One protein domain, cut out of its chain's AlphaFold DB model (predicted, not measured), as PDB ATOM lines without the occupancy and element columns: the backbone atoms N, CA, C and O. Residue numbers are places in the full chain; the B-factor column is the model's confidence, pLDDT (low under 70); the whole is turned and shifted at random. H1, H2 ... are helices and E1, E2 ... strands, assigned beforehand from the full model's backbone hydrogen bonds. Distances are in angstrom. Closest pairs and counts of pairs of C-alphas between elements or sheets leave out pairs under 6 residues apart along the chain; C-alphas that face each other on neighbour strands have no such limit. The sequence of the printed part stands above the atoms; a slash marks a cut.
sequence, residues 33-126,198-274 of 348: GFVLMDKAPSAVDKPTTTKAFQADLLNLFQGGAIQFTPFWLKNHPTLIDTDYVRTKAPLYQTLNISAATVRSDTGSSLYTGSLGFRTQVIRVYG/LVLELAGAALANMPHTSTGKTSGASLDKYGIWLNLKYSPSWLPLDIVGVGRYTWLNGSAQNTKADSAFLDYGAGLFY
ATOM      1  N   GLY A  33      12.071   9.809   7.802       60.72
ATOM      2  CA  GLY A  33      10.649  10.031   7.520       60.72
ATOM      3  C   GLY A  33       9.989  11.015   8.494       60.72
ATOM      4  O   GLY A  33       9.309  11.943   8.062       60.72
ATOM      5  N   PHE A  34      10.259  10.890   9.800       69.56
ATOM      6  CA  PHE A  34       9.659  11.767  10.817       69.56
ATOM      7  C   PHE A  34      10.163  13.204  10.718       69.56
ATOM      8  O   PHE A  34       9.394  14.135  10.934       69.56
ATOM      9  N   VAL A  35      11.429  13.390  10.327       73.69
ATOM     10  CA  VAL A  35      11.981  14.731  10.095       73.69
ATOM     11  C   VAL A  35      11.241  15.437   8.972       73.69
ATOM     12  O   VAL A  35      10.954  16.618   9.097       73.69
ATOM     13  N   LEU A  36      10.883  14.739   7.890       72.25
ATOM     14  CA  LEU A  36      10.125  15.381   6.814       72.25
ATOM     15  C   LEU A  36       8.723  15.807   7.246       72.25
ATOM     16  O   LEU A  36       8.215  16.784   6.702       72.25
ATOM     17  N   MET A  37       8.120  15.092   8.196       65.56
ATOM     18  CA  MET A  37       6.785  15.399   8.706       65.56
ATOM     19  C   MET A  37       6.753  16.584   9.669       65.56
ATOM     20  O   MET A  37       5.657  16.984  10.054       65.56
ATOM     21  N   ASP A  38       7.915  17.104  10.086       66.25
ATOM     22  CA  ASP A  38       8.045  18.169  11.088       66.25
ATOM     23  C   ASP A  38       7.232  17.871  12.374       66.25
ATOM     24  O   ASP A  38       6.803  18.765  13.101       66.25
ATOM     25  N   LYS A  39       7.005  16.580  12.660       61.91
ATOM     26  CA  LYS A  39       6.285  16.075  13.831       61.91
ATOM     27  C   LYS A  39       7.177  15.088  14.565       61.91
ATOM     28  O   LYS A  39       7.564  14.059  14.010       61.91
ATOM     29  N   ALA A  40       7.482  15.390  15.825       60.09
ATOM     30  CA  ALA A  40       8.092  14.419  16.718       60.09
ATOM     31  C   ALA A  40       7.049  13.324  17.011       60.09
ATOM     32  O   ALA A  40       5.975  13.642  17.530       60.09
ATOM     33  N   PRO A  41       7.298  12.057  16.647       60.72
ATOM     34  CA  PRO A  41       6.387  10.981  17.006       60.72
ATOM     35  C   PRO A  41       6.332  10.855  18.533       60.72
ATOM     36  O   PRO A  41       7.348  11.020  19.209       60.72
ATOM     37  N   SER A  42       5.156  10.542  19.081       64.69
ATOM     38  CA  SER A  42       4.992  10.293  20.522       64.69
ATOM     39  C   SER A  42       5.782   9.065  20.989       64.69
ATOM     40  O   SER A  42       6.251   9.030  22.124       64.69
ATOM     41  N   ALA A  43       5.970   8.084  20.102       72.81
ATOM     42  CA  ALA A  43       6.842   6.930  20.272       72.81
ATOM     43  C   ALA A  43       7.302   6.418  18.898       72.81
ATOM     44  O   ALA A  43       6.560   6.519  17.923       72.81
ATOM     45  N   VAL A  44       8.522   5.881  18.816       78.62
ATOM     46  CA  VAL A  44       9.015   5.155  17.633       78.62
ATOM     47  C   VAL A  44       9.201   3.702  18.019       78.62
ATOM     48  O   VAL A  44      10.122   3.382  18.778       78.62
ATOM     49  N   ASP A  45       8.377   2.832  17.454       84.50
ATOM     50  CA  ASP A  45       8.464   1.404  17.715       84.50
ATOM     51  C   ASP A  45       9.602   0.783  16.896       84.50
ATOM     52  O   ASP A  45       9.776   1.043  15.698       84.50
ATOM     53  N   LYS A  46      10.432  -0.016  17.576       87.81
ATOM     54  CA  LYS A  46      11.613  -0.685  17.013       87.81
ATOM     55  C   LYS A  46      11.492  -2.191  17.207       87.81
ATOM     56  O   LYS A  46      12.158  -2.747  18.088       87.81
ATOM     57  N   PRO A  47      10.644  -2.865  16.420       84.44
ATOM     58  CA  PRO A  47      10.409  -4.283  16.596       84.44
ATOM     59  C   PRO A  47      11.696  -5.075  16.384       84.44
ATOM     60  O   PRO A  47      12.382  -4.947  15.367       84.44
ATOM     61  N   THR A  48      11.999  -5.934  17.352       84.44
ATOM     62  CA  THR A  48      13.120  -6.885  17.308       84.44
ATOM     63  C   THR A  48      12.671  -8.298  16.941       84.44
ATOM     64  O   THR A  48      13.493  -9.205  16.837       84.44
ATOM     65  N   THR A  49      11.364  -8.500  16.746       84.81
ATOM     66  CA  THR A  49      10.767  -9.789  16.383       84.81
ATOM     67  C   THR A  49       9.717  -9.609  15.296       84.81
ATOM     68  O   THR A  49       9.075  -8.562  15.199       84.81
ATOM     69  N   THR A  50       9.476 -10.658  14.508       84.44
ATOM     70  CA  THR A  50       8.450 -10.648  13.452       84.44
ATOM     71  C   THR A  50       7.049 -10.393  14.010       84.44
ATOM     72  O   THR A  50       6.254  -9.708  13.375       84.44
ATOM     73  N   LYS A  51       6.751 -10.910  15.210       84.81
ATOM     74  CA  LYS A  51       5.454 -10.710  15.871       84.81
ATOM     75  C   LYS A  51       5.257  -9.256  16.301       84.81
ATOM     76  O   LYS A  51       4.206  -8.692  16.023       84.81
ATOM     77  N   ALA A  52       6.277  -8.650  16.917       83.06
ATOM     78  CA  ALA A  52       6.247  -7.229  17.265       83.06
ATOM     79  C   ALA A  52       6.090  -6.366  16.007       83.06
ATOM     80  O   ALA A  52       5.225  -5.507  15.961       83.06
ATOM     81  N   PHE A  53       6.826  -6.685  14.937       86.75
ATOM     82  CA  PHE A  53       6.727  -5.952  13.674       86.75
ATOM     83  C   PHE A  53       5.310  -5.959  13.086       86.75
ATOM     84  O   PHE A  53       4.835  -4.928  12.626       86.75
ATOM     85  N   GLN A  54       4.620  -7.104  13.115       85.31
ATOM     86  CA  GLN A  54       3.232  -7.188  12.653       85.31
ATOM     87  C   GLN A  54       2.283  -6.345  13.514       85.31
ATOM     88  O   GLN A  54       1.408  -5.681  12.963       85.31
ATOM     89  N   ALA A  55       2.460  -6.349  14.838       85.25
ATOM     90  CA  ALA A  55       1.662  -5.525  15.744       85.25
ATOM     91  C   ALA A  55       1.896  -4.024  15.499       85.25
ATOM     92  O   ALA A  55       0.941  -3.269  15.321       85.25
ATOM     93  N   ASP A  56       3.158  -3.612  15.388       84.94
ATOM     94  CA  ASP A  56       3.548  -2.220  15.143       84.94
ATOM     95  C   ASP A  56       3.049  -1.731  13.775       84.94
ATOM     96  O   ASP A  56       2.630  -0.583  13.627       84.94
ATOM     97  N   LEU A  57       3.015  -2.610  12.768       86.25
ATOM     98  CA  LEU A  57       2.468  -2.293  11.449       86.25
ATOM     99  C   LEU A  57       0.954  -2.029  11.490       86.25
ATOM    100  O   LEU A  57       0.467  -1.178  10.751       86.25
ATOM    101  N   LEU A  58       0.201  -2.721  12.351       85.25
ATOM    102  CA  LEU A  58      -1.228  -2.444  12.547       85.25
ATOM    103  C   LEU A  58      -1.448  -1.103  13.257       85.25
ATOM    104  O   LEU A  58      -2.364  -0.359  12.900       85.25
ATOM    105  N   ASN A  59      -0.584  -0.768  14.219       82.38
ATOM    106  CA  ASN A  59      -0.612   0.520  14.915       82.38
ATOM    107  C   ASN A  59      -0.201   1.678  13.997       82.38
ATOM    108  O   ASN A  59      -0.746   2.775  14.113       82.38
ATOM    109  N   LEU A  60       0.678   1.430  13.021       85.06
ATOM    110  CA  LEU A  60       1.088   2.426  12.034       85.06
ATOM    111  C   LEU A  60      -0.108   3.027  11.285       85.06
ATOM    112  O   LEU A  60      -0.081   4.212  10.986       85.06
ATOM    113  N   PHE A  61      -1.171   2.269  10.997       79.88
ATOM    114  CA  PHE A  61      -2.356   2.800  10.305       79.88
ATOM    115  C   PHE A  61      -3.249   3.684  11.187       79.88
ATOM    116  O   PHE A  61      -4.077   4.430  10.665       79.88
ATOM    117  N   GLN A  62      -3.082   3.628  12.509       79.94
ATOM    118  CA  GLN A  62      -3.858   4.418  13.471       79.94
ATOM    119  C   GLN A  62      -3.199   5.764  13.806       79.94
ATOM    120  O   GLN A  62      -3.752   6.545  14.578       79.94
ATOM    121  N   GLY A  63      -2.052   6.063  13.190       78.81
ATOM    122  CA  GLY A  63      -1.176   7.159  13.582       78.81
ATOM    123  C   GLY A  63      -0.048   6.610  14.441       78.81
ATOM    124  O   GLY A  63      -0.256   6.231  15.590       78.81
ATOM    125  N   GLY A  64       1.148   6.537  13.870       85.38
ATOM    126  CA  GLY A  64       2.271   5.876  14.513       85.38
ATOM    127  C   GLY A  64       3.549   5.959  13.699       85.38
ATOM    128  O   GLY A  64       3.609   6.559  12.623       85.38
ATOM    129  N   ALA A  65       4.591   5.353  14.243       87.81
ATOM    130  CA  ALA A  65       5.949   5.479  13.761       87.81
ATOM    131  C   ALA A  65       6.679   4.158  13.989       87.81
ATOM    132  O   ALA A  65       6.844   3.731  15.128       87.81
ATOM    133  N   ILE A  66       7.138   3.528  12.911       90.50
ATOM    134  CA  ILE A  66       7.854   2.254  12.965       90.50
ATOM    135  C   ILE A  66       9.224   2.385  12.317       90.50
ATOM    136  O   ILE A  66       9.403   3.048  11.291       90.50
ATOM    137  N   GLN A  67      10.203   1.715  12.908       90.12
ATOM    138  CA  GLN A  67      11.553   1.616  12.390       90.12
ATOM    139  C   GLN A  67      12.056   0.177  12.506       90.12
ATOM    140  O   GLN A  67      12.123  -0.373  13.597       90.12
ATOM    141  N   PHE A  68      12.518  -0.417  11.408       92.00
ATOM    142  CA  PHE A  68      13.055  -1.777  11.435       92.00
ATOM    143  C   PHE A  68      14.283  -1.943  10.537       92.00
ATOM    144  O   PHE A  68      14.535  -1.160   9.624       92.00
ATOM    145  N   THR A  69      15.065  -2.983  10.811       93.88
ATOM    146  CA  THR A  69      16.297  -3.315  10.086       93.88
ATOM    147  C   THR A  69      16.094  -4.671   9.409       93.88
ATOM    148  O   THR A  69      16.196  -5.686  10.095       93.88
ATOM    149  N   PRO A  70      15.832  -4.751   8.090       92.00
ATOM    150  CA  PRO A  70      15.485  -6.013   7.425       92.00
ATOM    151  C   PRO A  70      16.494  -7.149   7.631       92.00
ATOM    152  O   PRO A  70      16.140  -8.316   7.501       92.00
ATOM    153  N   PHE A  71      17.743  -6.821   7.976       91.25
ATOM    154  CA  PHE A  71      18.791  -7.794   8.256       91.25
ATOM    155  C   PHE A  71      18.370  -8.878   9.257       91.25
ATOM    156  O   PHE A  71      18.697 -10.039   9.037       91.25
ATOM    157  N   TRP A  72      17.616  -8.548  10.311       86.75
ATOM    158  CA  TRP A  72      17.221  -9.535  11.325       86.75
ATOM    159  C   TRP A  72      16.107 -10.492  10.867       86.75
ATOM    160  O   TRP A  72      15.900 -11.520  11.505       86.75
ATOM    161  N   LEU A  73      15.408 -10.201   9.759       88.69
ATOM    162  CA  LEU A  73      14.293 -11.025   9.263       88.69
ATOM    163  C   LEU A  73      14.739 -12.400   8.748       88.69
ATOM    164  O   LEU A  73      13.919 -13.309   8.624       88.69
ATOM    165  N   LYS A  74      16.025 -12.557   8.426       89.88
ATOM    166  CA  LYS A  74      16.610 -13.808   7.945       89.88
ATOM    167  C   LYS A  74      17.719 -14.243   8.894       89.88
ATOM    168  O   LYS A  74      18.513 -13.422   9.337       89.88
ATOM    169  N   ASN A  75      17.805 -15.543   9.167       88.56
ATOM    170  CA  ASN A  75      18.954 -16.096   9.874       88.56
ATOM    171  C   ASN A  75      20.206 -16.034   8.978       88.56
ATOM    172  O   ASN A  75      20.144 -16.384   7.796       88.56
ATOM    173  N   HIS A  76      21.340 -15.639   9.550       89.75
ATOM    174  CA  HIS A  76      22.633 -15.560   8.866       89.75
ATOM    175  C   HIS A  76      23.623 -16.527   9.525       89.75
ATOM    176  O   HIS A  76      24.527 -16.081  10.229       89.75
ATOM    177  N   PRO A  77      23.477 -17.851   9.328       88.12
ATOM    178  CA  PRO A  77      24.274 -18.855  10.042       88.12
ATOM    179  C   PRO A  77      25.774 -18.791   9.718       88.12
ATOM    180  O   PRO A  77      26.594 -19.289  10.480       88.12
ATOM    181  N   THR A  78      26.137 -18.186   8.586       88.56
ATOM    182  CA  THR A  78      27.528 -17.995   8.159       88.56
ATOM    183  C   THR A  78      28.153 -16.706   8.686       88.56
ATOM    184  O   THR A  78      29.351 -16.505   8.494       88.56
ATOM    185  N   LEU A  79      27.372 -15.828   9.323       86.75
ATOM    186  CA  LEU A  79      27.863 -14.566   9.851       86.75
ATOM    187  C   LEU A  79      28.648 -14.825  11.134       86.75
ATOM    188  O   LEU A  79      28.087 -15.227  12.151       86.75
ATOM    189  N   ILE A  80      29.948 -14.562  11.087       84.25
ATOM    190  CA  ILE A  80      30.823 -14.666  12.255       84.25
ATOM    191  C   ILE A  80      31.127 -13.276  12.817       84.25
ATOM    192  O   ILE A  80      31.125 -12.281  12.095       84.25
ATOM    193  N   ASP A  81      31.462 -13.193  14.105       77.38
ATOM    194  CA  ASP A  81      31.692 -11.913  14.802       77.38
ATOM    195  C   ASP A  81      32.712 -11.006  14.098       77.38
ATOM    196  O   ASP A  81      32.591  -9.781  14.081       77.38
ATOM    197  N   THR A  82      33.725 -11.603  13.462       81.25
ATOM    198  CA  THR A  82      34.754 -10.857  12.730       81.25
ATOM    199  C   THR A  82      34.223 -10.163  11.478       81.25
ATOM    200  O   THR A  82      34.831  -9.194  11.019       81.25
ATOM    201  N   ASP A  83      33.098 -10.615  10.926       87.06
ATOM    202  CA  ASP A  83      32.507 -10.049   9.714       87.06
ATOM    203  C   ASP A  83      31.957  -8.643   9.964       87.06
ATOM    204  O   ASP A  83      32.072  -7.783   9.086       87.06
ATOM    205  N   TYR A  84      31.471  -8.357  11.179       81.25
ATOM    206  CA  TYR A  84      31.003  -7.024  11.587       81.25
ATOM    207  C   TYR A  84      32.100  -5.957  11.555       81.25
ATOM    208  O   TYR A  84      31.815  -4.766  11.392       81.25
ATOM    209  N   VAL A  85      33.351  -6.387  11.720       86.06
ATOM    210  CA  VAL A  85      34.537  -5.526  11.759       86.06
ATOM    211  C   VAL A  85      35.275  -5.519  10.419       86.06
ATOM    212  O   VAL A  85      35.913  -4.526  10.062       86.06
ATOM    213  N   ARG A  86      35.206  -6.626   9.668       88.75
ATOM    214  CA  ARG A  86      35.863  -6.783   8.364       88.75
ATOM    215  C   ARG A  86      35.090  -6.103   7.236       88.75
ATOM    216  O   ARG A  86      35.711  -5.585   6.309       88.75
ATOM    217  N   THR A  87      33.760  -6.098   7.308       90.88
ATOM    218  CA  THR A  87      32.899  -5.555   6.252       90.88
ATOM    219  C   THR A  87      32.962  -4.031   6.242       90.88
ATOM    220  O   THR A  87      32.396  -3.370   7.109       90.88
ATOM    221  N   LYS A  88      33.653  -3.469   5.243       92.12
ATOM    222  CA  LYS A  88      33.808  -2.014   5.093       92.12
ATOM    223  C   LYS A  88      32.547  -1.310   4.603       92.12
ATOM    224  O   LYS A  88      32.396  -0.131   4.881       92.12
ATOM    225  N   ALA A  89      31.669  -2.008   3.887       94.69
ATOM    226  CA  ALA A  89      30.422  -1.463   3.357       94.69
ATOM    227  C   ALA A  89      29.239  -2.301   3.860       94.69
ATOM    228  O   ALA A  89      28.762  -3.187   3.146       94.69
ATOM    229  N   PRO A  90      28.802  -2.106   5.117       93.81
ATOM    230  CA  PRO A  90      27.813  -2.967   5.748       93.81
ATOM    231  C   PRO A  90      26.373  -2.582   5.364       93.81
ATOM    232  O   PRO A  90      25.504  -2.453   6.231       93.81
ATOM    233  N   LEU A  91      26.117  -2.369   4.067       93.56
ATOM    234  CA  LEU A  91      24.865  -1.799   3.559       93.56
ATOM    235  C   LEU A  91      23.650  -2.588   4.045       93.56
ATOM    236  O   LEU A  91      22.728  -2.020   4.623       93.56
ATOM    237  N   TYR A  92      23.683  -3.911   3.883       91.56
ATOM    238  CA  TYR A  92      22.587  -4.786   4.288       91.56
ATOM    239  C   TYR A  92      22.470  -4.925   5.805       91.56
ATOM    240  O   TYR A  92      21.353  -4.973   6.310       91.56
ATOM    241  N   GLN A  93      23.589  -4.957   6.543       92.25
ATOM    242  CA  GLN A  93      23.559  -5.076   8.008       92.25
ATOM    243  C   GLN A  93      23.054  -3.805   8.697       92.25
ATOM    244  O   GLN A  93      22.619  -3.854   9.845       92.25
ATOM    245  N   THR A  94      23.164  -2.660   8.024       93.69
ATOM    246  CA  THR A  94      22.840  -1.343   8.588       93.69
ATOM    247  C   THR A  94      21.665  -0.667   7.909       93.69
ATOM    248  O   THR A  94      21.273   0.410   8.351       93.69
ATOM    249  N   LEU A  95      21.097  -1.286   6.869       95.94
ATOM    250  CA  LEU A  95      19.886  -0.799   6.234       95.94
ATOM    251  C   LEU A  95      18.766  -0.792   7.260       95.94
ATOM    252  O   LEU A  95      18.336  -1.826   7.765       95.94
ATOM    253  N   ASN A  96      18.285   0.401   7.516       94.94
ATOM    254  CA  ASN A  96      17.156   0.672   8.348       94.94
ATOM    255  C   ASN A  96      16.069   1.315   7.490       94.94
ATOM    256  O   ASN A  96      16.363   2.188   6.676       94.94
ATOM    257  N   ILE A  97      14.836   0.858   7.665       94.56
ATOM    258  CA  ILE A  97      13.646   1.373   6.998       94.56
ATOM    259  C   ILE A  97      12.740   1.952   8.079       94.56
ATOM    260  O   ILE A  97      12.496   1.316   9.106       94.56
ATOM    261  N   SER A  98      12.240   3.158   7.844       93.31
ATOM    262  CA  SER A  98      11.306   3.844   8.729       93.31
ATOM    263  C   SER A  98      10.031   4.200   7.985       93.31
ATOM    264  O   SER A  98      10.099   4.637   6.836       93.31
ATOM    265  N   ALA A  99       8.894   4.081   8.655       92.31
ATOM    266  CA  ALA A  99       7.615   4.555   8.161       92.31
ATOM    267  C   ALA A  99       6.873   5.313   9.261       92.31
ATOM    268  O   ALA A  99       7.008   5.008  10.446       92.31
ATOM    269  N   ALA A 100       6.084   6.297   8.854       90.44
ATOM    270  CA  ALA A 100       5.292   7.127   9.741       90.44
ATOM    271  C   ALA A 100       3.918   7.366   9.148       90.44
ATOM    272  O   ALA A 100       3.806   7.531   7.932       90.44
ATOM    273  N   THR A 101       2.914   7.514   9.999       88.50
ATOM    274  CA  THR A 101       1.667   8.161   9.607       88.50
ATOM    275  C   THR A 101       1.202   9.107  10.701       88.50
ATOM    276  O   THR A 101       1.408   8.867  11.891       88.50
ATOM    277  N   VAL A 102       0.560  10.196  10.295       84.94
ATOM    278  CA  VAL A 102      -0.137  11.094  11.205       84.94
ATOM    279  C   VAL A 102      -1.495  11.421  10.613       84.94
ATOM    280  O   VAL A 102      -1.617  11.748   9.431       84.94
ATOM    281  N   ARG A 103      -2.518  11.343  11.461       79.06
ATOM    282  CA  ARG A 103      -3.866  11.804  11.150       79.06
ATOM    283  C   ARG A 103      -3.940  13.311  11.391       79.06
ATOM    284  O   ARG A 103      -3.479  13.791  12.424       79.06
ATOM    285  N   SER A 104      -4.462  14.066  10.429       69.25
ATOM    286  CA  SER A 104      -4.702  15.499  10.622       69.25
ATOM    287  C   SER A 104      -5.988  15.721  11.424       69.25
ATOM    288  O   SER A 104      -7.034  15.191  11.053       69.25
ATOM    289  N   ASP A 105      -5.921  16.527  12.486       60.50
ATOM    290  CA  ASP A 105      -7.079  16.871  13.332       60.50
ATOM    291  C   ASP A 105      -8.012  17.908  12.678       60.50
ATOM    292  O   ASP A 105      -9.133  18.146  13.123       60.50
ATOM    293  N   THR A 106      -7.570  18.535  11.588       56.34
ATOM    294  CA  THR A 106      -8.244  19.652  10.919       56.34
ATOM    295  C   THR A 106      -9.358  19.224   9.960       56.34
ATOM    296  O   THR A 106      -9.340  19.649   8.818       56.34
ATOM    297  N   GLY A 107     -10.337  18.416  10.391       51.53
ATOM    298  CA  GLY A 107     -11.658  18.225   9.740       51.53
ATOM    299  C   GLY A 107     -11.716  17.613   8.323       51.53
ATOM    300  O   GLY A 107     -12.651  16.888   7.999       51.53
ATOM    301  N   SER A 108     -10.720  17.845   7.476       53.19
ATOM    302  CA  SER A 108     -10.398  17.102   6.273       53.19
ATOM    303  C   SER A 108      -9.580  15.896   6.697       53.19
ATOM    304  O   SER A 108      -8.481  16.048   7.234       53.19
ATOM    305  N   SER A 109     -10.117  14.703   6.472       56.00
ATOM    306  CA  SER A 109      -9.427  13.438   6.683       56.00
ATOM    307  C   SER A 109      -8.170  13.395   5.798       56.00
ATOM    308  O   SER A 109      -8.192  12.931   4.673       56.00
ATOM    309  N   LEU A 110      -7.059  13.961   6.242       61.59
ATOM    310  CA  LEU A 110      -5.782  13.896   5.543       61.59
ATOM    311  C   LEU A 110      -4.889  12.984   6.366       61.59
ATOM    312  O   LEU A 110      -4.628  13.252   7.541       61.59
ATOM    313  N   TYR A 111      -4.465  11.883   5.752       74.00
ATOM    314  CA  TYR A 111      -3.392  11.059   6.285       74.00
ATOM    315  C   TYR A 111      -2.099  11.530   5.634       74.00
ATOM    316  O   TYR A 111      -1.955  11.470   4.412       74.00
ATOM    317  N   THR A 112      -1.159  11.997   6.444       82.75
ATOM    318  CA  THR A 112       0.207  12.225   5.977       82.75
ATOM    319  C   THR A 112       1.022  11.000   6.338       82.75
ATOM    320  O   THR A 112       1.075  10.613   7.505       82.75
ATOM    321  N   GLY A 113       1.637  10.382   5.339       88.50
ATOM    322  CA  GLY A 113       2.563   9.274   5.512       88.50
ATOM    323  C   GLY A 113       3.983   9.696   5.168       88.50
ATOM    324  O   GLY A 113       4.193  10.548   4.309       88.50
ATOM    325  N   SER A 114       4.977   9.078   5.790       91.00
ATOM    326  CA  SER A 114       6.354   9.170   5.310       91.00
ATOM    327  C   SER A 114       7.017   7.807   5.281       91.00
ATOM    328  O   SER A 114       6.705   6.919   6.075       91.00
ATOM    329  N   LEU A 115       7.938   7.653   4.338       94.38
ATOM    330  CA  LEU A 115       8.829   6.511   4.225       94.38
ATOM    331  C   LEU A 115      10.258   7.029   4.202       94.38
ATOM    332  O   LEU A 115      10.547   8.054   3.589       94.38
ATOM    333  N   GLY A 116      11.160   6.314   4.856       95.31
ATOM    334  CA  GLY A 116      12.567   6.661   4.886       95.31
ATOM    335  C   GLY A 116      13.459   5.440   4.984       95.31
ATOM    336  O   GLY A 116      13.029   4.359   5.383       95.31
ATOM    337  N   PHE A 117      14.717   5.634   4.620       96.62
ATOM    338  CA  PHE A 117      15.769   4.653   4.796       96.62
ATOM    339  C   PHE A 117      17.037   5.317   5.326       96.62
ATOM    340  O   PHE A 117      17.269   6.510   5.127       96.62
ATOM    341  N   ARG A 118      17.883   4.519   5.971       95.75
ATOM    342  CA  ARG A 118      19.213   4.902   6.449       95.75
ATOM    343  C   ARG A 118      20.145   3.705   6.338       95.75
ATOM    344  O   ARG A 118      19.736   2.590   6.634       95.75
ATOM    345  N   THR A 119      21.383   3.902   5.910       97.00
ATOM    346  CA  THR A 119      22.383   2.830   5.829       97.00
ATOM    347  C   THR A 119      23.800   3.383   5.912       97.00
ATOM    348  O   THR A 119      24.071   4.507   5.488       97.00
ATOM    349  N   GLN A 120      24.727   2.589   6.441       96.81
ATOM    350  CA  GLN A 120      26.145   2.924   6.474       96.81
ATOM    351  C   GLN A 120      26.823   2.391   5.216       96.81
ATOM    352  O   GLN A 120      26.977   1.183   5.027       96.81
ATOM    353  N   VAL A 121      27.256   3.319   4.369       97.62
ATOM    354  CA  VAL A 121      27.951   3.037   3.112       97.62
ATOM    355  C   VAL A 121      29.401   2.658   3.371       97.62
ATOM    356  O   VAL A 121      29.932   1.761   2.721       97.62
ATOM    357  N   ILE A 122      30.036   3.314   4.345       97.44
ATOM    358  CA  ILE A 122      31.406   3.017   4.758       97.44
ATOM    359  C   ILE A 122      31.452   2.896   6.274       97.44
ATOM    360  O   ILE A 122      30.891   3.717   6.994       97.44
ATOM    361  N   ARG A 123      32.168   1.884   6.756       96.44
ATOM    362  CA  ARG A 123      32.497   1.668   8.158       96.44
ATOM    363  C   ARG A 123      33.935   1.182   8.270       96.44
ATOM    364  O   ARG A 123      34.303   0.160   7.694       96.44
ATOM    365  N   VAL A 124      34.756   1.884   9.042       96.00
ATOM    366  CA  VAL A 124      36.152   1.504   9.283       96.00
ATOM    367  C   VAL A 124      36.435   1.504  10.774       96.00
ATOM    368  O   VAL A 124      36.124   2.460  11.472       96.00
ATOM    369  N   TYR A 125      37.075   0.435  11.242       94.44
ATOM    370  CA  TYR A 125      37.621   0.330  12.593       94.44
ATOM    371  C   TYR A 125      39.140   0.493  12.564       94.44
ATOM    372  O   TYR A 125      39.818  -0.102  11.711       94.44
ATOM    373  N   GLY A 126      39.672   1.249  13.521       93.06
ATOM    374  CA  GLY A 126      41.103   1.405  13.731       93.06
ATOM    375  C   GLY A 126      41.774   0.101  14.161       93.06
ATOM    376  O   GLY A 126      41.133  -0.840  14.635       93.06
ATOM    377  N   LEU A 198      35.659   5.487  11.475       96.81
ATOM    378  CA  LEU A 198      35.076   6.230  10.353       96.81
ATOM    379  C   LEU A 198      33.733   5.619   9.957       96.81
ATOM    380  O   LEU A 198      33.644   4.404   9.760       96.81
ATOM    381  N   VAL A 199      32.716   6.457   9.785       96.75
ATOM    382  CA  VAL A 199      31.408   6.069   9.252       96.75
ATOM    383  C   VAL A 199      30.987   7.070   8.183       96.75
ATOM    384  O   VAL A 199      30.974   8.267   8.442       96.75
ATOM    385  N   LEU A 200      30.626   6.577   6.998       97.75
ATOM    386  CA  LEU A 200      29.871   7.336   6.004       97.75
ATOM    387  C   LEU A 200      28.467   6.749   5.943       97.75
ATOM    388  O   LEU A 200      28.303   5.551   5.706       97.75
ATOM    389  N   GLU A 201      27.470   7.589   6.144       97.50
ATOM    390  CA  GLU A 201      26.079   7.191   6.230       97.50
ATOM    391  C   GLU A 201      25.235   7.951   5.217       97.50
ATOM    392  O   GLU A 201      25.398   9.156   5.043       97.50
ATOM    393  N   LEU A 202      24.334   7.223   4.565       97.44
ATOM    394  CA  LEU A 202      23.372   7.747   3.611       97.44
ATOM    395  C   LEU A 202      21.969   7.509   4.158       97.44
ATOM    396  O   LEU A 202      21.652   6.414   4.629       97.44
ATOM    397  N   ALA A 203      21.115   8.513   4.044       97.12
ATOM    398  CA  ALA A 203      19.700   8.373   4.319       97.12
ATOM    399  C   ALA A 203      18.861   9.129   3.300       97.12
ATOM    400  O   ALA A 203      19.321  10.083   2.676       97.12
ATOM    401  N   GLY A 204      17.612   8.709   3.166       96.75
ATOM    402  CA  GLY A 204      16.631   9.371   2.326       96.75
ATOM    403  C   GLY A 204      15.232   9.189   2.881       96.75
ATOM    404  O   GLY A 204      14.972   8.256   3.641       96.75
ATOM    405  N   ALA A 205      14.332  10.091   2.518       95.69
ATOM    406  CA  ALA A 205      12.928   9.998   2.866       95.69
ATOM    407  C   ALA A 205      12.048  10.701   1.843       95.69
ATOM    408  O   ALA A 205      12.486  11.603   1.127       95.69
ATOM    409  N   ALA A 206      10.793  10.277   1.821       94.06
ATOM    410  CA  ALA A 206       9.718  10.894   1.074       94.06
ATOM    411  C   ALA A 206       8.481  11.002   1.970       94.06
ATOM    412  O   ALA A 206       8.191  10.109   2.770       94.06
ATOM    413  N   LEU A 207       7.758  12.101   1.818       90.12
ATOM    414  CA  LEU A 207       6.497  12.385   2.479       90.12
ATOM    415  C   LEU A 207       5.390  12.377   1.432       90.12
ATOM    416  O   LEU A 207       5.500  13.032   0.395       90.12
ATOM    417  N   ALA A 208       4.331  11.636   1.730       88.62
ATOM    418  CA  ALA A 208       3.135  11.547   0.920       88.62
ATOM    419  C   ALA A 208       1.938  12.112   1.683       88.62
ATOM    420  O   ALA A 208       1.714  11.762   2.843       88.62
ATOM    421  N   ASN A 209       1.134  12.925   1.010       84.12
ATOM    422  CA  ASN A 209      -0.175  13.318   1.497       84.12
ATOM    423  C   ASN A 209      -1.246  12.479   0.802       84.12
ATOM    424  O   ASN A 209      -1.242  12.294  -0.415       84.12
ATOM    425  N   MET A 210      -2.152  11.924   1.602       81.19
ATOM    426  CA  MET A 210      -3.258  11.094   1.138       81.19
ATOM    427  C   MET A 210      -4.569  11.779   1.526       81.19
ATOM    428  O   MET A 210      -5.002  11.673   2.682       81.19
ATOM    429  N   PRO A 211      -5.213  12.490   0.584       71.12
ATOM    430  CA  PRO A 211      -6.554  13.012   0.783       71.12
ATOM    431  C   PRO A 211      -7.530  11.858   0.981       71.12
ATOM    432  O   PRO A 211      -7.716  11.005   0.111       71.12
ATOM    433  N   HIS A 212      -8.160  11.831   2.146       63.06
ATOM    434  CA  HIS A 212      -9.290  10.971   2.433       63.06
ATOM    435  C   HIS A 212     -10.553  11.824   2.325       63.06
ATOM    436  O   HIS A 212     -10.752  12.815   3.027       63.06
ATOM    437  N   THR A 213     -11.401  11.472   1.366       58.28
ATOM    438  CA  THR A 213     -12.697  12.129   1.214       58.28
ATOM    439  C   THR A 213     -13.681  11.564   2.235       58.28
ATOM    440  O   THR A 213     -13.568  10.411   2.652       58.28
ATOM    441  N   SER A 214     -14.708  12.335   2.593       56.62
ATOM    442  CA  SER A 214     -15.785  11.918   3.509       56.62
ATOM    443  C   SER A 214     -16.577  10.689   3.023       56.62
ATOM    444  O   SER A 214     -17.394  10.155   3.763       56.62
ATOM    445  N   THR A 215     -16.341  10.237   1.784       58.56
ATOM    446  CA  THR A 215     -16.960   9.050   1.166       58.56
ATOM    447  C   THR A 215     -16.094   7.787   1.260       58.56
ATOM    448  O   THR A 215     -16.434   6.764   0.671       58.56
ATOM    449  N   GLY A 216     -14.957   7.842   1.965       55.19
ATOM    450  CA  GLY A 216     -14.046   6.705   2.139       55.19
ATOM    451  C   GLY A 216     -13.135   6.428   0.938       55.19
ATOM    452  O   GLY A 216     -12.313   5.515   0.993       55.19
ATOM    453  N   LYS A 217     -13.233   7.217  -0.143       56.91
ATOM    454  CA  LYS A 217     -12.340   7.105  -1.303       56.91
ATOM    455  C   LYS A 217     -11.073   7.921  -1.068       56.91
ATOM    456  O   LYS A 217     -11.144   9.129  -0.821       56.91
ATOM    457  N   THR A 218      -9.924   7.260  -1.165       60.28
ATOM    458  CA  THR A 218      -8.611   7.901  -1.224       60.28
ATOM    459  C   THR A 218      -8.397   8.418  -2.644       60.28
ATOM    460  O   THR A 218      -8.284   7.649  -3.597       60.28
ATOM    461  N   SER A 219      -8.402   9.736  -2.826       57.69
ATOM    462  CA  SER A 219      -8.060  10.333  -4.118       57.69
ATOM    463  C   SER A 219      -6.545  10.489  -4.170       57.69
ATOM    464  O   SER A 219      -6.050  11.416  -3.550       57.69
ATOM    465  N   GLY A 220      -5.842   9.567  -4.840       71.69
ATOM    466  CA  GLY A 220      -4.420   9.638  -5.230       71.69
ATOM    467  C   GLY A 220      -3.415  10.151  -4.181       71.69
ATOM    468  O   GLY A 220      -3.414  11.323  -3.833       71.69
ATOM    469  N   ALA A 221      -2.474   9.315  -3.735       78.25
ATOM    470  CA  ALA A 221      -1.358   9.805  -2.919       78.25
ATOM    471  C   ALA A 221      -0.472  10.769  -3.735       78.25
ATOM    472  O   ALA A 221      -0.000  10.400  -4.813       78.25
ATOM    473  N   SER A 222      -0.223  11.975  -3.219       83.88
ATOM    474  CA  SER A 222       0.763  12.904  -3.778       83.88
ATOM    475  C   SER A 222       2.033  12.869  -2.938       83.88
ATOM    476  O   SER A 222       1.978  12.853  -1.711       83.88
ATOM    477  N   LEU A 223       3.187  12.802  -3.600       87.19
ATOM    478  CA  LEU A 223       4.479  12.949  -2.939       87.19
ATOM    479  C   LEU A 223       4.829  14.431  -2.895       87.19
ATOM    480  O   LEU A 223       4.991  15.052  -3.948       87.19
ATOM    481  N   ASP A 224       4.976  14.957  -1.684       85.81
ATOM    482  CA  ASP A 224       4.969  16.398  -1.432       85.81
ATOM    483  C   ASP A 224       6.341  16.924  -1.014       85.81
ATOM    484  O   ASP A 224       6.714  18.026  -1.411       85.81
ATOM    485  N   LYS A 225       7.113  16.133  -0.256       89.12
ATOM    486  CA  LYS A 225       8.444  16.507   0.249       89.12
ATOM    487  C   LYS A 225       9.393  15.320   0.180       89.12
ATOM    488  O   LYS A 225       9.009  14.189   0.468       89.12
ATOM    489  N   TYR A 226      10.643  15.591  -0.144       93.62
ATOM    490  CA  TYR A 226      11.714  14.607  -0.175       93.62
ATOM    491  C   TYR A 226      12.930  15.142   0.562       93.62
ATOM    492  O   TYR A 226      13.124  16.355   0.682       93.62
ATOM    493  N   GLY A 227      13.768  14.228   1.031       94.50
ATOM    494  CA  GLY A 227      15.045  14.565   1.626       94.50
ATOM    495  C   GLY A 227      16.086  13.494   1.363       94.50
ATOM    496  O   GLY A 227      15.771  12.305   1.303       94.50
ATOM    497  N   ILE A 228      17.334  13.929   1.235       96.81
ATOM    498  CA  ILE A 228      18.517  13.077   1.219       96.81
ATOM    499  C   ILE A 228      19.553  13.651   2.184       96.81
ATOM    500  O   ILE A 228      19.730  14.867   2.272       96.81
ATOM    501  N   TRP A 229      20.224  12.772   2.920       96.88
ATOM    502  CA  TRP A 229      21.231  13.115   3.918       96.88
ATOM    503  C   TRP A 229      22.482  12.281   3.698       96.88
ATOM    504  O   TRP A 229      22.402  11.071   3.487       96.88
ATOM    505  N   LEU A 230      23.634  12.925   3.830       97.56
ATOM    506  CA  LEU A 230      24.944  12.304   3.857       97.56
ATOM    507  C   LEU A 230      25.659  12.749   5.129       97.56
ATOM    508  O   LEU A 230      25.809  13.946   5.369       97.56
ATOM    509  N   ASN A 231      26.119  11.791   5.927       96.50
ATOM    510  CA  ASN A 231      26.825  12.063   7.172       96.50
ATOM    511  C   ASN A 231      28.167  11.349   7.212       96.50
ATOM    512  O   ASN A 231      28.249  10.136   7.024       96.50
ATOM    513  N   LEU A 232      29.221  12.108   7.486       97.38
ATOM    514  CA  LEU A 232      30.573  11.617   7.697       97.38
ATOM    515  C   LEU A 232      30.920  11.771   9.175       97.38
ATOM    516  O   LEU A 232      30.974  12.884   9.683       97.38
ATOM    517  N   LYS A 233      31.204  10.668   9.860       96.94
ATOM    518  CA  LYS A 233      31.663  10.667  11.250       96.94
ATOM    519  C   LYS A 233      33.081  10.119  11.336       96.94
ATOM    520  O   LYS A 233      33.342   9.028  10.838       96.94
ATOM    521  N   TYR A 234      33.963  10.825  12.037       96.62
ATOM    522  CA  TYR A 234      35.308  10.374  12.389       96.62
ATOM    523  C   TYR A 234      35.489  10.369  13.914       96.62
ATOM    524  O   TYR A 234      35.261  11.377  14.571       96.62
ATOM    525  N   SER A 235      35.861   9.223  14.487       95.25
ATOM    526  CA  SER A 235      35.970   8.972  15.934       95.25
ATOM    527  C   SER A 235      37.316   8.312  16.261       95.25
ATOM    528  O   SER A 235      37.371   7.103  16.500       95.25
ATOM    529  N   PRO A 236      38.436   9.053  16.217       91.75
ATOM    530  CA  PRO A 236      39.761   8.487  16.443       91.75
ATOM    531  C   PRO A 236      39.849   7.766  17.791       91.75
ATOM    532  O   PRO A 236      39.656   8.362  18.844       91.75
ATOM    533  N   SER A 237      40.236   6.491  17.792       87.50
ATOM    534  CA  SER A 237      40.330   5.690  19.028       87.50
ATOM    535  C   SER A 237      41.306   6.228  20.092       87.50
ATOM    536  O   SER A 237      41.209   5.859  21.262       87.50
ATOM    537  N   TRP A 238      42.253   7.091  19.714       86.56
ATOM    538  CA  TRP A 238      43.248   7.689  20.612       86.56
ATOM    539  C   TRP A 238      42.787   8.995  21.276       86.56
ATOM    540  O   TRP A 238      43.438   9.450  22.216       86.56
ATOM    541  N   LEU A 239      41.679   9.584  20.819       90.88
ATOM    542  CA  LEU A 239      41.155  10.846  21.329       90.88
ATOM    543  C   LEU A 239      39.658  10.690  21.615       90.88
ATOM    544  O   LEU A 239      38.915  10.185  20.777       90.88
ATOM    545  N   PRO A 240      39.148  11.128  22.775       90.69
ATOM    546  CA  PRO A 240      37.717  11.092  23.040       90.69
ATOM    547  C   PRO A 240      37.008  12.272  22.352       90.69
ATOM    548  O   PRO A 240      36.352  13.082  23.001       90.69
ATOM    549  N   LEU A 241      37.210  12.378  21.040       92.88
ATOM    550  CA  LEU A 241      36.645  13.368  20.140       92.88
ATOM    551  C   LEU A 241      35.902  12.620  19.031       92.88
ATOM    552  O   LEU A 241      36.469  11.711  18.429       92.88
ATOM    553  N   ASP A 242      34.675  13.031  18.750       94.12
ATOM    554  CA  ASP A 242      33.967  12.684  17.527       94.12
ATOM    555  C   ASP A 242      33.851  13.953  16.668       94.12
ATOM    556  O   ASP A 242      33.528  15.032  17.164       94.12
ATOM    557  N   ILE A 243      34.128  13.816  15.378       95.81
ATOM    558  CA  ILE A 243      33.957  14.851  14.360       95.81
ATOM    559  C   ILE A 243      32.844  14.379  13.438       95.81
ATOM    560  O   ILE A 243      32.878  13.238  12.972       95.81
ATOM    561  N   VAL A 244      31.866  15.235  13.177       96.31
ATOM    562  CA  VAL A 244      30.742  14.934  12.289       96.31
ATOM    563  C   VAL A 244      30.665  16.011  11.222       96.31
ATOM    564  O   VAL A 244      30.780  17.189  11.535       96.31
ATOM    565  N   GLY A 245      30.487  15.613   9.970       96.75
ATOM    566  CA  GLY A 245      30.130  16.485   8.860       96.75
ATOM    567  C   GLY A 245      28.810  16.021   8.258       96.75
ATOM    568  O   GLY A 245      28.617  14.817   8.079       96.75
ATOM    569  N   VAL A 246      27.930  16.964   7.937       96.62
ATOM    570  CA  VAL A 246      26.613  16.691   7.350       96.62
ATOM    571  C   VAL A 246      26.447  17.442   6.038       96.62
ATOM    572  O   VAL A 246      26.883  18.585   5.900       96.62
ATOM    573  N   GLY A 247      25.779  16.795   5.091       96.94
ATOM    574  CA  GLY A 247      25.124  17.425   3.955       96.94
ATOM    575  C   GLY A 247      23.691  16.911   3.867       96.94
ATOM    576  O   GLY A 247      23.454  15.707   3.948       96.94
ATOM    577  N   ARG A 248      22.724  17.806   3.716       95.31
ATOM    578  CA  ARG A 248      21.304  17.478   3.603       95.31
ATOM    579  C   ARG A 248      20.681  18.326   2.515       95.31
ATOM    580  O   ARG A 248      20.873  19.534   2.492       95.31
ATOM    581  N   TYR A 249      19.894  17.699   1.656       95.56
ATOM    582  CA  TYR A 249      19.089  18.398   0.668       95.56
ATOM    583  C   TYR A 249      17.633  17.977   0.808       95.56
ATOM    584  O   TYR A 249      17.333  16.783   0.782       95.56
ATOM    585  N   THR A 250      16.736  18.945   0.969       93.12
ATOM    586  CA  THR A 250      15.288  18.720   1.036       93.12
ATOM    587  C   THR A 250      14.579  19.566  -0.002       93.12
ATOM    588  O   THR A 250      14.899  20.744  -0.144       93.12
ATOM    589  N   TRP A 251      13.602  18.995  -0.698       92.00
ATOM    590  CA  TRP A 251      12.839  19.703  -1.725       92.00
ATOM    591  C   TRP A 251      11.372  19.281  -1.725       92.00
ATOM    592  O   TRP A 251      11.013  18.221  -1.206       92.00
ATOM    593  N   LEU A 252      10.533  20.124  -2.322       86.88
ATOM    594  CA  LEU A 252       9.099  19.897  -2.476       86.88
ATOM    595  C   LEU A 252       8.741  19.539  -3.912       86.88
ATOM    596  O   LEU A 252       9.497  19.824  -4.842       86.88
ATOM    597  N   ASN A 253       7.558  18.963  -4.095       82.94
ATOM    598  CA  ASN A 253       7.029  18.627  -5.409       82.94
ATOM    599  C   ASN A 253       5.593  19.141  -5.618       82.94
ATOM    600  O   ASN A 253       4.714  18.935  -4.783       82.94
ATOM    601  N   GLY A 254       5.391  19.783  -6.777       61.75
ATOM    602  CA  GLY A 254       4.146  19.926  -7.547       61.75
ATOM    603  C   GLY A 254       2.961  20.665  -6.919       61.75
ATOM    604  O   GLY A 254       2.509  21.666  -7.465       61.75
ATOM    605  N   SER A 255       2.432  20.176  -5.800       55.16
ATOM    606  CA  SER A 255       1.146  20.632  -5.243       55.16
ATOM    607  C   SER A 255       1.300  21.464  -3.967       55.16
ATOM    608  O   SER A 255       0.462  22.317  -3.685       55.16
ATOM    609  N   ALA A 256       2.394  21.269  -3.223       51.81
ATOM    610  CA  ALA A 256       2.692  22.005  -1.990       51.81
ATOM    611  C   ALA A 256       3.361  23.376  -2.230       51.81
ATOM    612  O   ALA A 256       3.370  24.218  -1.336       51.81
ATOM    613  N   GLN A 257       3.886  23.628  -3.438       52.00
ATOM    614  CA  GLN A 257       4.577  24.883  -3.783       52.00
ATOM    615  C   GLN A 257       3.664  26.119  -3.774       52.00
ATOM    616  O   GLN A 257       4.146  27.227  -3.573       52.00
ATOM    617  N   ASN A 258       2.359  25.947  -4.000       48.53
ATOM    618  CA  ASN A 258       1.443  27.073  -4.208       48.53
ATOM    619  C   ASN A 258       0.742  27.560  -2.928       48.53
ATOM    620  O   ASN A 258       0.009  28.544  -2.986       48.53
ATOM    621  N   THR A 259       0.927  26.893  -1.784       48.91
ATOM    622  CA  THR A 259       0.160  27.190  -0.555       48.91
ATOM    623  C   THR A 259       1.005  27.401   0.700       48.91
ATOM    624  O   THR A 259       0.472  27.890   1.697       48.91
ATOM    625  N   LYS A 260       2.311  27.112   0.672       50.50
ATOM    626  CA  LYS A 260       3.231  27.409   1.777       50.50
ATOM    627  C   LYS A 260       4.548  27.962   1.260       50.50
ATOM    628  O   LYS A 260       5.055  27.514   0.238       50.50
ATOM    629  N   ALA A 261       5.124  28.890   2.018       54.38
ATOM    630  CA  ALA A 261       6.492  29.385   1.865       54.38
ATOM    631  C   ALA A 261       7.544  28.317   2.243       54.38
ATOM    632  O   ALA A 261       8.546  28.631   2.879       54.38
ATOM    633  N   ASP A 262       7.290  27.048   1.920       62.31
ATOM    634  CA  ASP A 262       8.234  25.974   2.180       62.31
ATOM    635  C   ASP A 262       9.205  25.901   0.993       62.31
ATOM    636  O   ASP A 262       8.815  25.817  -0.176       62.31
ATOM    637  N   SER A 263      10.495  25.972   1.301       74.12
ATOM    638  CA  SER A 263      11.556  26.099   0.306       74.12
ATOM    639  C   SER A 263      12.347  24.809   0.116       74.12
ATOM    640  O   SER A 263      12.366  23.928   0.977       74.12
ATOM    641  N   ALA A 264      13.053  24.703  -1.014       90.56
ATOM    642  CA  ALA A 264      14.132  23.728  -1.123       90.56
ATOM    643  C   ALA A 264      15.345  24.223  -0.319       90.56
ATOM    644  O   ALA A 264      15.790  25.359  -0.495       90.56
ATOM    645  N   PHE A 265      15.884  23.361   0.540       92.56
ATOM    646  CA  PHE A 265      16.996  23.682   1.429       92.56
ATOM    647  C   PHE A 265      18.188  22.773   1.158       92.56
ATOM    648  O   PHE A 265      18.039  21.553   1.081       92.56
ATOM    649  N   LEU A 266      19.374  23.373   1.067       95.88
ATOM    650  CA  LEU A 266      20.649  22.676   1.197       95.88
ATOM    651  C   LEU A 266      21.282  23.068   2.527       95.88
ATOM    652  O   LEU A 266      21.709  24.208   2.703       95.88
ATOM    653  N   ASP A 267      21.371  22.113   3.441       95.00
ATOM    654  CA  ASP A 267      22.097  22.261   4.690       95.00
ATOM    655  C   ASP A 267      23.445  21.558   4.597       95.00
ATOM    656  O   ASP A 267      23.542  20.419   4.139       95.00
ATOM    657  N   TYR A 268      24.491  22.208   5.081       97.19
ATOM    658  CA  TYR A 268      25.783  21.574   5.281       97.19
ATOM    659  C   TYR A 268      26.462  22.148   6.508       97.19
ATOM    660  O   TYR A 268      26.291  23.315   6.856       97.19
ATOM    661  N   GLY A 269      27.227  21.317   7.194       96.81
ATOM    662  CA  GLY A 269      27.765  21.704   8.480       96.81
ATOM    663  C   GLY A 269      28.748  20.706   9.038       96.81
ATOM    664  O   GLY A 269      29.005  19.650   8.456       96.81
ATOM    665  N   ALA A 270      29.291  21.061  10.190       96.81
ATOM    666  CA  ALA A 270      30.164  20.200  10.949       96.81
ATOM    667  C   ALA A 270      29.949  20.395  12.445       96.81
ATOM    668  O   ALA A 270      29.528  21.460  12.897       96.81
ATOM    669  N   GLY A 271      30.306  19.380  13.217       94.50
ATOM    670  CA  GLY A 271      30.397  19.494  14.658       94.50
ATOM    671  C   GLY A 271      31.485  18.640  15.258       94.50
ATOM    672  O   GLY A 271      32.030  17.717  14.648       94.50
ATOM    673  N   LEU A 272      31.802  19.010  16.486       95.38
ATOM    674  CA  LEU A 272      32.856  18.456  17.305       95.38
ATOM    675  C   LEU A 272      32.245  18.059  18.640       95.38
ATOM    676  O   LEU A 272      31.527  18.844  19.252       95.38
ATOM    677  N   PHE A 273      32.556  16.854  19.100       93.44
ATOM    678  CA  PHE A 273      32.032  16.300  20.342       93.44
ATOM    679  C   PHE A 273      33.177  15.708  21.143       93.44
ATOM    680  O   PHE A 273      33.703  14.649  20.811       93.44
ATOM    681  N   TYR A 274      33.573  16.387  22.204       93.44
ATOM    682  CA  TYR A 274      34.602  15.943  23.126       93.44
ATOM    683  C   TYR A 274      33.967  15.460  24.431       93.44
ATOM    684  O   TYR A 274      33.090  16.126  24.982       93.44
TER     685      TYR A 274
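Overview. This is residues 33 to 126 and 198 to 274 of the 348 residues of an uncharacterized protein of Dinghuibacter silviterrae (UniProt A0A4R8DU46). A broad, twisted sheet of seven antiparallel strands curls like an open piece of barrel wall, with helix H2 packed over its edge strand E1 and the very short H1 on it near E3 and E4. At the E1 side, the short helices H3, H4 and H5 lie along a loop whose residues 74 to 83 stick out, 83 belonging to H4. The printed part has 171 residues, with five named helices and seven named strands in the order H1 H2 E1 H3 H4 H5 E2 E3 E4 E5 E6 E7. The sheet's order is E1 - E2 - E3 - E4 - E5 - E6 - E7, and the class is mixed, helices and strands. The whole is only just loose, close to compact, with a radius of gyration of the C-alphas of 19.0 A, and only just elongated, spanning 60 by 40 by 24 A.

Along the chain. The printed part begins with H1, residues 33 to 36, whose C-alpha 33 is at (10.649, 10.031, 7.520). H2, residues 50 to 60, is 15.1 A long and is followed by strand E1, residues 64 to 68, 13.6 A long. Three helices of four residues come next: H3, residues 70 to 73, H4, residues 83 to 86, and H5, residues 91 to 94. E2, residues 96 to 103, is 24.0 A long. E3, residues 110 to 124, is 43.9 A long and begins with C-alpha 110 at (-5.782, 13.896, 5.543). E4, residues 198 to 211, is 43.3 A long, and E5, residues 222 to 234, is 38.2 A long. E6, residues 241 to 252, is 36.2 A long. E7, residues 265 to 274, is 29.0 A long and ends with C-alpha 274 at (34.602, 15.943, 23.126).

Arrangement. From edge strand E1 to edge strand E7 the strands' lines turn by 65 degrees and the way across the sheet turns by 89 degrees. E1 and E2 are antiparallel at 174 degrees, with N 66 and O 99 within hydrogen-bond range at 2.9 A. The hairpin E2 and E3 has N 98 and O 116 at 2.8 A, and E3 and E4 have N 117 and O 204 at 2.8 A. E4, E5, E6 and E7 form a meander, each strand the antiparallel neighbour of the one before. Its hairpins have N 203 and O 229 at 2.9 A, N 230 and O 247 at 2.8 A, and N 246 and O 269 at 2.9 A. H2 is on one face of the sheet, an arrangement in two layers. It lies over E1 at a height over the sheet of 8.3 A and runs along the strands, at 26 degrees to E1 on the local plane; the closest C-alphas of the two are those of Asp 56 and Ile 66, 6.6 A apart. H1 is on the sheet at a height of 5.3 A, only just over none of the strands, with 2 of its 4 C-alphas falling on E3 and 2 on E4. H5 only just stands at the sheet's level, at 3.8 A. H3 touches H5, with the C-alphas of Phe 71 and Gln 93 closest at 5.5 A. H4 only grazes the sheet with residues 84 to 86. In H2 every O i to N i+4 pair is within hydrogen-bond range, while H1, H3, H4 and H5 are too short for such a pair.

Size, cuts and confidence. The two C-alphas farthest apart are those of Thr 215 and Trp 238, 63.3 A. Residues 127 to 197 are not printed, and C-alphas 126 and 198 are 8.4 A apart across this cut, which lies in the link from E3 to E4. The links from H1 to H2 and from E6 to E7 are long, with 13 and 12 residues. The mean pLDDT of the printed part is 83.9, with 32 residues under 70: residues 33 to 34, 37 to 42, 104 to 110, 212 to 219 and 254 to 262.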